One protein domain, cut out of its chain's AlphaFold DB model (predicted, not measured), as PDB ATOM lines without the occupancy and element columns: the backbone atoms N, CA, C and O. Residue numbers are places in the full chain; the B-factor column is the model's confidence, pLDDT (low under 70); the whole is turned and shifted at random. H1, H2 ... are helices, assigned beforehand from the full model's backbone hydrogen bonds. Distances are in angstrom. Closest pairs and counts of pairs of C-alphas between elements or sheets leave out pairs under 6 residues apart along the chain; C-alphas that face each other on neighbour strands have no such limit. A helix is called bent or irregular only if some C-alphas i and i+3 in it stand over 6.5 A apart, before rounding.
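Overview. This is residues 2 to 75 of the 339 residues of an uncharacterized protein of Nocardioidaceae bacterium (UniProt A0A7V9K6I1). A long, thin rod is made of two long helices, H1 and H3, which reach out to opposite ends from a small body in which the short helix H2 folds back between them, in the manner of a stretched Z. Residues 2 to 18, most of them in H1, stick out at one end, and residues 57 to 75, most of them in H3, stick out at the other. The printed part has 74 residues with three named helices, in the order H1, H2, H3, and no named strand; the class is all helix. The whole is extended, with a radius of gyration of the C-alphas of 20.1 A, and the C-alphas span 73 by 20 by 19 A.

Along the chain. H1 takes residues 3 to 24 and is 31.8 A long from first to last C-alpha, beginning at C-alpha 3 at (53.886, -30.916, -35.609). It has a kink of 34 degrees near residue 18. H1 is neither bent nor irregular, but only just: C-alphas 12 and 15 are 6.2 A apart. H2 takes residues 32 to 38, with C-alpha 32 at (47.237, -20.299, 2.772). H3, residues 47 to 69, is the longest helix with 23 residues, 34.2 A from first to last C-alpha, and ends at C-alpha 69 at (41.774, -7.367, 26.380).

Arrangement. H1 and H2 are close but not clearly touching; their closest C-alphas, those of Ala 23 and Ala 38, are 7.7 A apart. They run opposite ways at a shallow tilt of 31 degrees. H2 and H3 touch and form a helical hairpin, with the C-alphas of Trp 35 and Val 49 closest at 6.3 A. They run opposite ways at a shallow tilt of 14 degrees. H3 touches H2 with residues 49 to 53 alone. H1 and H3 are apart. In H2 every O i to N i+4 pair is within hydrogen-bond range; in H1 11 of 18 are, and in H3 16 of 19.

Size, cuts and confidence. The two C-alphas farthest apart are those of Asn 2 and Asp 72, at 73.5 A. Without the two stretches that stand free, the body has 38 residues and spans 24 by 24 by 12 A, with a radius of gyration of 9.6 A. The printed part has no cut. The links from H1 to H2, 7 residues, and from H2 to H3, 8 residues, are both short. The mean pLDDT of the printed part is 71.0; residues 2 to 26 and residue 74 are under 70. The mean is 43 in H1, 82 in H2 and 91 in H3.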
ATOM      1  N   ASN A   2      52.043 -29.197 -39.065       44.25
ATOM      2  CA  ASN A   2      51.118 -29.791 -38.090       44.25
ATOM      3  C   ASN A   2      51.819 -30.200 -36.776       44.25
ATOM      4  O   ASN A   2      51.172 -30.214 -35.740       44.25
ATOM      5  N   ASP A   3      53.141 -30.421 -36.786       44.84
ATOM      6  CA  ASP A   3      53.886 -30.916 -35.609       44.84
ATOM      7  C   ASP A   3      54.233 -29.840 -34.566       44.84
ATOM      8  O   ASP A   3      54.333 -30.118 -33.373       44.84
ATOM      9  N   ALA A   4      54.341 -28.573 -34.980       43.16
ATOM     10  CA  ALA A   4      54.587 -27.457 -34.059       43.16
ATOM     11  C   ALA A   4      53.355 -27.118 -33.192       43.16
ATOM     12  O   ALA A   4      53.487 -26.537 -32.114       43.16
ATOM     13  N   ALA A   5      52.151 -27.488 -33.647       41.44
ATOM     14  CA  ALA A   5      50.913 -27.302 -32.895       41.44
ATOM     15  C   ALA A   5      50.710 -28.406 -31.841       41.44
ATOM     16  O   ALA A   5      50.171 -28.133 -30.770       41.44
ATOM     17  N   THR A   6      51.188 -29.626 -32.106       44.06
ATOM     18  CA  THR A   6      51.165 -30.757 -31.164       44.06
ATOM     19  C   THR A   6      52.187 -30.581 -30.041       44.06
ATOM     20  O   THR A   6      51.809 -30.701 -28.877       44.06
ATOM     21  N   ALA A   7      53.417 -30.152 -30.352       43.06
ATOM     22  CA  ALA A   7      54.456 -29.896 -29.345       43.06
ATOM     23  C   ALA A   7      54.088 -28.754 -28.371       43.06
ATOM     24  O   ALA A   7      54.312 -28.847 -27.165       43.06
ATOM     25  N   LYS A   8      53.425 -27.697 -28.869       39.72
ATOM     26  CA  LYS A   8      52.906 -26.602 -28.029       39.72
ATOM     27  C   LYS A   8      51.743 -27.053 -27.129       39.72
ATOM     28  O   LYS A   8      51.531 -26.489 -26.058       39.72
ATOM     29  N   ASN A   9      50.995 -28.077 -27.537       36.69
ATOM     30  CA  ASN A   9      49.909 -28.643 -26.736       36.69
ATOM     31  C   ASN A   9      50.417 -29.594 -25.637       36.69
ATOM     32  O   ASN A   9      49.754 -29.733 -24.612       36.69
ATOM     33  N   GLU A  10      51.584 -30.216 -25.812       41.22
ATOM     34  CA  GLU A  10      52.203 -31.096 -24.808       41.22
ATOM     35  C   GLU A  10      52.961 -30.320 -23.724       41.22
ATOM     36  O   GLU A  10      52.783 -30.610 -22.539       41.22
ATOM     37  N   SER A  11      53.675 -29.243 -24.076       39.22
ATOM     38  CA  SER A  11      54.319 -28.363 -23.081       39.22
ATOM     39  C   SER A  11      53.306 -27.680 -22.152       39.22
ATOM     40  O   SER A  11      53.600 -27.376 -20.999       39.22
ATOM     41  N   THR A  12      52.078 -27.478 -22.641       42.25
ATOM     42  CA  THR A  12      50.968 -26.916 -21.861       42.25
ATOM     43  C   THR A  12      50.243 -27.982 -21.025       42.25
ATOM     44  O   THR A  12      49.420 -27.618 -20.194       42.25
ATOM     45  N   ARG A  13      50.533 -29.287 -21.201       42.62
ATOM     46  CA  ARG A  13      49.924 -30.415 -20.458       42.62
ATOM     47  C   ARG A  13      50.742 -30.910 -19.263       42.62
ATOM     48  O   ARG A  13      50.132 -31.382 -18.308       42.62
ATOM     49  N   LEU A  14      52.058 -30.704 -19.256       41.81
ATOM     50  CA  LEU A  14      52.931 -31.141 -18.154       41.81
ATOM     51  C   LEU A  14      52.790 -30.280 -16.878       41.81
ATOM     52  O   LEU A  14      52.815 -30.802 -15.769       41.81
ATOM     53  N   VAL A  15      52.531 -28.973 -17.008       43.00
ATOM     54  CA  VAL A  15      52.262 -28.070 -15.863       43.00
ATOM     55  C   VAL A  15      50.872 -28.290 -15.209       43.00
ATOM     56  O   VAL A  15      50.739 -28.154 -13.985       43.00
ATOM     57  N   PRO A  16      49.810 -28.658 -15.956       45.59
ATOM     58  CA  PRO A  16      48.509 -28.985 -15.383       45.59
ATOM     59  C   PRO A  16      48.477 -30.152 -14.405       45.59
ATOM     60  O   PRO A  16      47.629 -30.133 -13.522       45.59
ATOM     61  N   ASP A  17      49.315 -31.178 -14.529       43.78
ATOM     62  CA  ASP A  17      49.069 -32.418 -13.777       43.78
ATOM     63  C   ASP A  17      49.603 -32.367 -12.335       43.78
ATOM     64  O   ASP A  17      48.910 -32.800 -11.407       43.78
ATOM     65  N   ALA A  18      50.729 -31.683 -12.101       43.22
ATOM     66  CA  ALA A  18      51.208 -31.376 -10.748       43.22
ATOM     67  C   ALA A  18      50.245 -30.433  -9.992       43.22
ATOM     68  O   ALA A  18      49.965 -30.617  -8.805       43.22
ATOM     69  N   THR A  19      49.658 -29.458 -10.697       47.72
ATOM     70  CA  THR A  19      48.680 -28.516 -10.121       47.72
ATOM     71  C   THR A  19      47.290 -29.136  -9.945       47.72
ATOM     72  O   THR A  19      46.616 -28.855  -8.951       47.72
ATOM     73  N   LYS A  20      46.864 -30.043 -10.834       41.94
ATOM     74  CA  LYS A  20      45.603 -30.796 -10.705       41.94
ATOM     75  C   LYS A  20      45.604 -31.724  -9.494       41.94
ATOM     76  O   LYS A  20      44.560 -31.847  -8.861       41.94
ATOM     77  N   ASN A  21      46.726 -32.359  -9.153       44.28
ATOM     78  CA  ASN A  21      46.784 -33.271  -8.005       44.28
ATOM     79  C   ASN A  21      46.773 -32.522  -6.663       44.28
ATOM     80  O   ASN A  21      46.047 -32.921  -5.750       44.28
ATOM     81  N   ALA A  22      47.460 -31.378  -6.567       45.94
ATOM     82  CA  ALA A  22      47.378 -30.509  -5.393       45.94
ATOM     83  C   ALA A  22      45.975 -29.890  -5.230       45.94
ATOM     84  O   ALA A  22      45.422 -29.905  -4.133       45.94
ATOM     85  N   ALA A  23      45.353 -29.425  -6.322       45.91
ATOM     86  CA  ALA A  23      44.015 -28.826  -6.298       45.91
ATOM     87  C   ALA A  23      42.870 -29.838  -6.075       45.91
ATOM     88  O   ALA A  23      41.807 -29.452  -5.587       45.91
ATOM     89  N   LYS A  24      43.059 -31.124  -6.413       48.31
ATOM     90  CA  LYS A  24      42.083 -32.203  -6.140       48.31
ATOM     91  C   LYS A  24      42.073 -32.656  -4.680       48.31
ATOM     92  O   LYS A  24      41.071 -33.193  -4.216       48.31
ATOM     93  N   SER A  25      43.160 -32.438  -3.949       55.62
ATOM     94  CA  SER A  25      43.199 -32.684  -2.513       55.62
ATOM     95  C   SER A  25      42.459 -31.558  -1.792       55.62
ATOM     96  O   SER A  25      42.928 -30.421  -1.769       55.62
ATOM     97  N   GLY A  26      41.313 -31.859  -1.170       67.81
ATOM     98  CA  GLY A  26      40.575 -30.905  -0.330       67.81
ATOM     99  C   GLY A  26      41.419 -30.284   0.796       67.81
ATOM    100  O   GLY A  26      41.056 -29.235   1.318       67.81
ATOM    101  N   LEU A  27      42.581 -30.870   1.123       71.31
ATOM    102  CA  LEU A  27      43.539 -30.303   2.076       71.31
ATOM    103  C   LEU A  27      44.272 -29.060   1.553       71.31
ATOM    104  O   LEU A  27      44.682 -28.231   2.361       71.31
ATOM    105  N   SER A  28      44.425 -28.881   0.236       73.94
ATOM    106  CA  SER A  28      45.076 -27.677  -0.313       73.94
ATOM    107  C   SER A  28      44.318 -26.400   0.063       73.94
ATOM    108  O   SER A  28      44.940 -25.399   0.422       73.94
ATOM    109  N   TRP A  29      42.983 -26.473   0.109       80.56
ATOM    110  CA  TRP A  29      42.092 -25.397   0.551       80.56
ATOM    111  C   TRP A  29      42.162 -25.093   2.049       80.56
ATOM    112  O   TRP A  29      41.667 -24.050   2.467       80.56
ATOM    113  N   ALA A  30      42.788 -25.944   2.863       82.62
ATOM    114  CA  ALA A  30      43.062 -25.638   4.266       82.62
ATOM    115  C   ALA A  30      44.366 -24.837   4.451       82.62
ATOM    116  O   ALA A  30      44.651 -24.373   5.554       82.62
ATOM    117  N   SER A  31      45.170 -24.677   3.392       79.19
ATOM    118  CA  SER A  31      46.478 -24.025   3.459       79.19
ATOM    119  C   SER A  31      46.471 -22.642   2.789       79.19
ATOM    120  O   SER A  31      46.006 -22.521   1.652       79.19
ATOM    121  N   PRO A  32      47.061 -21.603   3.417       82.06
ATOM    122  CA  PRO A  32      47.237 -20.299   2.772       82.06
ATOM    123  C   PRO A  32      48.025 -20.373   1.456       82.06
ATOM    124  O   PRO A  32      47.741 -19.631   0.519       82.06
ATOM    125  N   MET A  33      48.983 -21.305   1.358       76.50
ATOM    126  CA  MET A  33      49.756 -21.534   0.133       76.50
ATOM    127  C   MET A  33      48.872 -22.051  -1.012       76.50
ATOM    128  O   MET A  33      48.995 -21.596  -2.149       76.50
ATOM    129  N   GLY A  34      47.928 -22.948  -0.714       81.62
ATOM    130  CA  GLY A  34      46.951 -23.431  -1.688       81.62
ATOM    131  C   GLY A  34      46.048 -22.318  -2.214       81.62
ATOM    132  O   GLY A  34      45.739 -22.304  -3.402       81.62
ATOM    133  N   TRP A  35      45.687 -21.337  -1.381       86.94
ATOM    134  CA  TRP A  35      44.915 -20.168  -1.824       86.94
ATOM    135  C   TRP A  35      45.704 -19.293  -2.800       86.94
ATOM    136  O   TRP A  35      45.156 -18.865  -3.814       86.94
ATOM    137  N   ALA A  36      46.994 -19.069  -2.536       81.19
ATOM    138  CA  ALA A  36      47.860 -18.307  -3.433       81.19
ATOM    139  C   ALA A  36      47.981 -18.976  -4.815       81.19
ATOM    140  O   ALA A  36      47.850 -18.306  -5.839       81.19
ATOM    141  N   LEU A  37      48.141 -20.303  -4.852       80.75
ATOM    142  CA  LEU A  37      48.153 -21.076  -6.100       80.75
ATOM    143  C   LEU A  37      46.779 -21.083  -6.795       80.75
ATOM    144  O   LEU A  37      46.696 -21.000  -8.021       80.75
ATOM    145  N   ALA A  38      45.689 -21.144  -6.025       84.56
ATOM    146  CA  ALA A  38      44.322 -21.160  -6.545       84.56
ATOM    147  C   ALA A  38      43.858 -19.812  -7.123       84.56
ATOM    148  O   ALA A  38      42.896 -19.797  -7.895       84.56
ATOM    149  N   LEU A  39      44.533 -18.703  -6.789       84.44
ATOM    150  CA  LEU A  39      44.239 -17.368  -7.319       84.44
ATOM    151  C   LEU A  39      44.424 -17.295  -8.846       84.44
ATOM    152  O   LEU A  39      43.672 -16.576  -9.504       84.44
ATOM    153  N   ARG A  40      45.376 -18.069  -9.393       81.75
ATOM    154  CA  ARG A  40      45.708 -18.162 -10.832       81.75
ATOM    155  C   ARG A  40      45.871 -16.785 -11.512       81.75
ATOM    156  O   ARG A  40      45.145 -16.498 -12.465       81.75
ATOM    157  N   PRO A  41      46.799 -15.929 -11.037       74.50
ATOM    158  CA  PRO A  41      47.039 -14.629 -11.659       74.50
ATOM    159  C   PRO A  41      47.510 -14.804 -13.111       74.50
ATOM    160  O   PRO A  41      48.347 -15.665 -13.380       74.50
ATOM    161  N   PHE A  42      46.984 -13.981 -14.027       75.50
ATOM    162  CA  PHE A  42      47.287 -14.000 -15.469       75.50
ATOM    163  C   PHE A  42      46.793 -15.244 -16.232       75.50
ATOM    164  O   PHE A  42      47.344 -15.599 -17.275       75.50
ATOM    165  N   ALA A  43      45.766 -15.922 -15.714       81.44
ATOM    166  CA  ALA A  43      45.114 -17.052 -16.374       81.44
ATOM    167  C   ALA A  43      43.581 -16.931 -16.274       81.44
ATOM    168  O   ALA A  43      42.994 -16.058 -16.895       81.44
ATOM    169  N   GLU A  44      42.924 -17.811 -15.509       78.44
ATOM    170  CA  GLU A  44      41.508 -17.677 -15.140       78.44
ATOM    171  C   GLU A  44      41.451 -17.202 -13.689       78.44
ATOM    172  O   GLU A  44      41.422 -18.028 -12.764       78.44
ATOM    173  N   GLU A  45      41.505 -15.886 -13.487       82.62
ATOM    174  CA  GLU A  45      41.646 -15.315 -12.154       82.62
ATOM    175  C   GLU A  45      40.441 -15.651 -11.277       82.62
ATOM    176  O   GLU A  45      39.283 -15.365 -11.597       82.62
ATOM    177  N   ARG A  46      40.715 -16.211 -10.100       84.56
ATOM    178  CA  ARG A  46      39.685 -16.536  -9.110       84.56
ATOM    179  C   ARG A  46      39.733 -15.540  -7.963       84.56
ATOM    180  O   ARG A  46      40.074 -15.896  -6.840       84.56
ATOM    181  N   TRP A  47      39.350 -14.293  -8.232       86.38
ATOM    182  CA  TRP A  47      39.352 -13.200  -7.246       86.38
ATOM    183  C   TRP A  47      38.604 -13.532  -5.947       86.38
ATOM    184  O   TRP A  47      39.012 -13.093  -4.876       86.38
ATOM    185  N   GLY A  48      37.564 -14.375  -6.013       85.94
ATOM    186  CA  GLY A  48      36.840 -14.859  -4.832       85.94
ATOM    187  C   GLY A  48      37.719 -15.605  -3.817       85.94
ATOM    188  O   GLY A  48      37.406 -15.604  -2.629       85.94
ATOM    189  N   VAL A  49      38.857 -16.171  -4.240       89.00
ATOM    190  CA  VAL A  49      39.821 -16.823  -3.339       89.00
ATOM    191  C   VAL A  49      40.443 -15.823  -2.363       89.00
ATOM    192  O   VAL A  49      40.759 -16.222  -1.249       89.00
ATOM    193  N   LEU A  50      40.534 -14.528  -2.708       88.00
ATOM    194  CA  LEU A  50      41.049 -13.476  -1.815       88.00
ATOM    195  C   LEU A  50      40.197 -13.273  -0.557       88.00
ATOM    196  O   LEU A  50      40.696 -12.754   0.443       88.00
ATOM    197  N   VAL A  51      38.940 -13.723  -0.562       91.50
ATOM    198  CA  VAL A  51      38.090 -13.690   0.633       91.50
ATOM    199  C   VAL A  51      38.679 -14.564   1.740       91.50
ATOM    200  O   VAL A  51      38.607 -14.180   2.900       91.50
ATOM    201  N   LEU A  52      39.313 -15.693   1.411       90.56
ATOM    202  CA  LEU A  52      39.897 -16.605   2.399       90.56
ATOM    203  C   LEU A  52      41.051 -15.975   3.201       90.56
ATOM    204  O   LEU A  52      40.945 -15.945   4.430       90.56
ATOM    205  N   PRO A  53      42.118 -15.419   2.586       90.00
ATOM    206  CA  PRO A  53      43.175 -14.752   3.334       90.00
ATOM    207  C   PRO A  53      42.670 -13.496   4.051       90.00
ATOM    208  O   PRO A  53      43.099 -13.249   5.179       90.00
ATOM    209  N   LEU A  54      41.735 -12.731   3.470       91.94
ATOM    210  CA  LEU A  54      41.148 -11.566   4.144       91.94
ATOM    211  C   LEU A  54      40.334 -11.969   5.380       91.94
ATOM    212  O   LEU A  54      40.510 -11.380   6.444       91.94
ATOM    213  N   ALA A  55      39.493 -12.998   5.268       92.69
ATOM    214  CA  ALA A  55      38.696 -13.519   6.374       92.69
ATOM    215  C   ALA A  55      39.584 -14.113   7.470       92.69
ATOM    216  O   ALA A  55      39.373 -13.823   8.646       92.69
ATOM    217  N   LEU A  56      40.614 -14.883   7.100       92.25
ATOM    218  CA  LEU A  56      41.586 -15.403   8.059       92.25
ATOM    219  C   LEU A  56      42.326 -14.264   8.772       92.25
ATOM    220  O   LEU A  56      42.459 -14.296   9.992       92.25
ATOM    221  N   THR A  57      42.757 -13.236   8.038       92.56
ATOM    222  CA  THR A  57      43.407 -12.052   8.621       92.56
ATOM    223  C   THR A  57      42.479 -11.351   9.606       92.56
ATOM    224  O   THR A  57      42.874 -11.104  10.743       92.56
ATOM    225  N   ALA A  58      41.232 -11.078   9.213       95.81
ATOM    226  CA  ALA A  58      40.242 -10.450  10.082       95.81
ATOM    227  C   ALA A  58      39.966 -11.292  11.339       95.81
ATOM    228  O   ALA A  58      39.937 -10.752  12.444       95.81
ATOM    229  N   ALA A  59      39.833 -12.614  11.193       94.75
ATOM    230  CA  ALA A  59      39.630 -13.535  12.308       94.75
ATOM    231  C   ALA A  59      40.829 -13.554  13.270       94.75
ATOM    232  O   ALA A  59      40.638 -13.507  14.485       94.75
ATOM    233  N   LEU A  60      42.059 -13.575  12.750       94.12
ATOM    234  CA  LEU A  60      43.279 -13.532  13.559       94.12
ATOM    235  C   LEU A  60      43.446 -12.187  14.274       94.12
ATOM    236  O   LEU A  60      43.816 -12.172  15.447       94.12
ATOM    237  N   VAL A  61      43.138 -11.070  13.609       95.00
ATOM    238  CA  VAL A  61      43.140  -9.734  14.227       95.00
ATOM    239  C   VAL A  61      42.089  -9.654  15.331       95.00
ATOM    240  O   VAL A  61      42.407  -9.234  16.440       95.00
ATOM    241  N   ALA A  62      40.863 -10.116  15.079       94.44
ATOM    242  CA  ALA A  62      39.808 -10.152  16.088       94.44
ATOM    243  C   ALA A  62      40.201 -11.026  17.289       94.44
ATOM    244  O   ALA A  62      40.061 -10.601  18.436       94.44
ATOM    245  N   ALA A  63      40.759 -12.215  17.043       92.12
ATOM    246  CA  ALA A  63      41.279 -13.078  18.097       92.12
ATOM    247  C   ALA A  63      42.398 -12.388  18.892       92.12
ATOM    248  O   ALA A  63      42.392 -12.440  20.119       92.12
ATOM    249  N   ALA A  64      43.325 -11.699  18.223       89.25
ATOM    250  CA  ALA A  64      44.391 -10.953  18.885       89.25
ATOM    251  C   ALA A  64      43.840  -9.841  19.790       89.25
ATOM    252  O   ALA A  64      44.292  -9.727  20.928       89.25
ATOM    253  N   LEU A  65      42.842  -9.077  19.332       89.94
ATOM    254  CA  LEU A  65      42.191  -8.031  20.132       89.94
ATOM    255  C   LEU A  65      41.502  -8.617  21.374       89.94
ATOM    256  O   LEU A  65      41.755  -8.160  22.486       89.94
ATOM    257  N   VAL A  66      40.727  -9.695  21.213       90.56
ATOM    258  CA  VAL A  66      40.069 -10.390  22.337       90.56
ATOM    259  C   VAL A  66      41.087 -10.930  23.345       90.56
ATOM    260  O   VAL A  66      40.848 -10.914  24.553       90.56
ATOM    261  N   LEU A  67      42.223 -11.437  22.866       87.69
ATOM    262  CA  LEU A  67      43.281 -11.957  23.726       87.69
ATOM    263  C   LEU A  67      44.050 -10.841  24.440       87.69
ATOM    264  O   LEU A  67      44.440 -11.037  25.586       87.69
ATOM    265  N   VAL A  68      44.263  -9.686  23.807       85.69
ATOM    266  CA  VAL A  68      44.902  -8.524  24.446       85.69
ATOM    267  C   VAL A  68      44.025  -7.965  25.562       85.69
ATOM    268  O   VAL A  68      44.545  -7.744  26.651       85.69
ATOM    269  N   ASP A  69      42.712  -7.849  25.351       84.56
ATOM    270  CA  ASP A  69      41.774  -7.367  26.380       84.56
ATOM    271  C   ASP A  69      41.724  -8.271  27.622       84.56
ATOM    272  O   ASP A  69      41.480  -7.809  28.732       84.56
ATOM    273  N   ARG A  70      41.967  -9.576  27.452       81.00
ATOM    274  CA  ARG A  70      42.002 -10.550  28.557       81.00
ATOM    275  C   ARG A  70      43.379 -10.697  29.200       81.00
ATOM    276  O   ARG A  70      43.523 -11.463  30.154       81.00
ATOM    277  N   ARG A  71      44.403 -10.048  28.648       79.50
ATOM    278  CA  ARG A  71      45.787 -10.186  29.089       79.50
ATOM    279  C   ARG A  71      46.180  -8.974  29.920       79.50
ATOM    280  O   ARG A  71      46.413  -7.899  29.377       79.50
ATOM    281  N   ASP A  72      46.385  -9.190  31.213       78.62
ATOM    282  CA  ASP A  72      46.993  -8.170  32.064       78.62
ATOM    283  C   ASP A  72      48.380  -7.769  31.540       78.62
ATOM    284  O   ASP A  72      49.162  -8.595  31.043       78.62
ATOM    285  N   VAL A  73      48.706  -6.482  31.667       71.75
ATOM    286  CA  VAL A  73      49.981  -5.925  31.204       71.75
ATOM    287  C   VAL A  73      51.137  -6.647  31.900       71.75
ATOM    288  O   VAL A  73      51.264  -6.642  33.119       71.75
ATOM    289  N   GLY A  74      51.990  -7.298  31.107       66.38
ATOM    290  CA  GLY A  74      53.129  -8.077  31.603       66.38
ATOM    291  C   GLY A  74      52.812  -9.527  31.993       66.38
ATOM    292  O   GLY A  74      53.746 -10.318  32.134       66.38
ATOM    293  N   ALA A  75      51.539  -9.924  32.073       70.81
ATOM    294  CA  ALA A  75      51.141 -11.307  32.322       70.81
ATOM    295  C   ALA A  75      51.115 -12.140  31.028       70.81
ATOM    296  O   ALA A  75      51.043 -11.615  29.915       70.81
TER     297      ALA A  75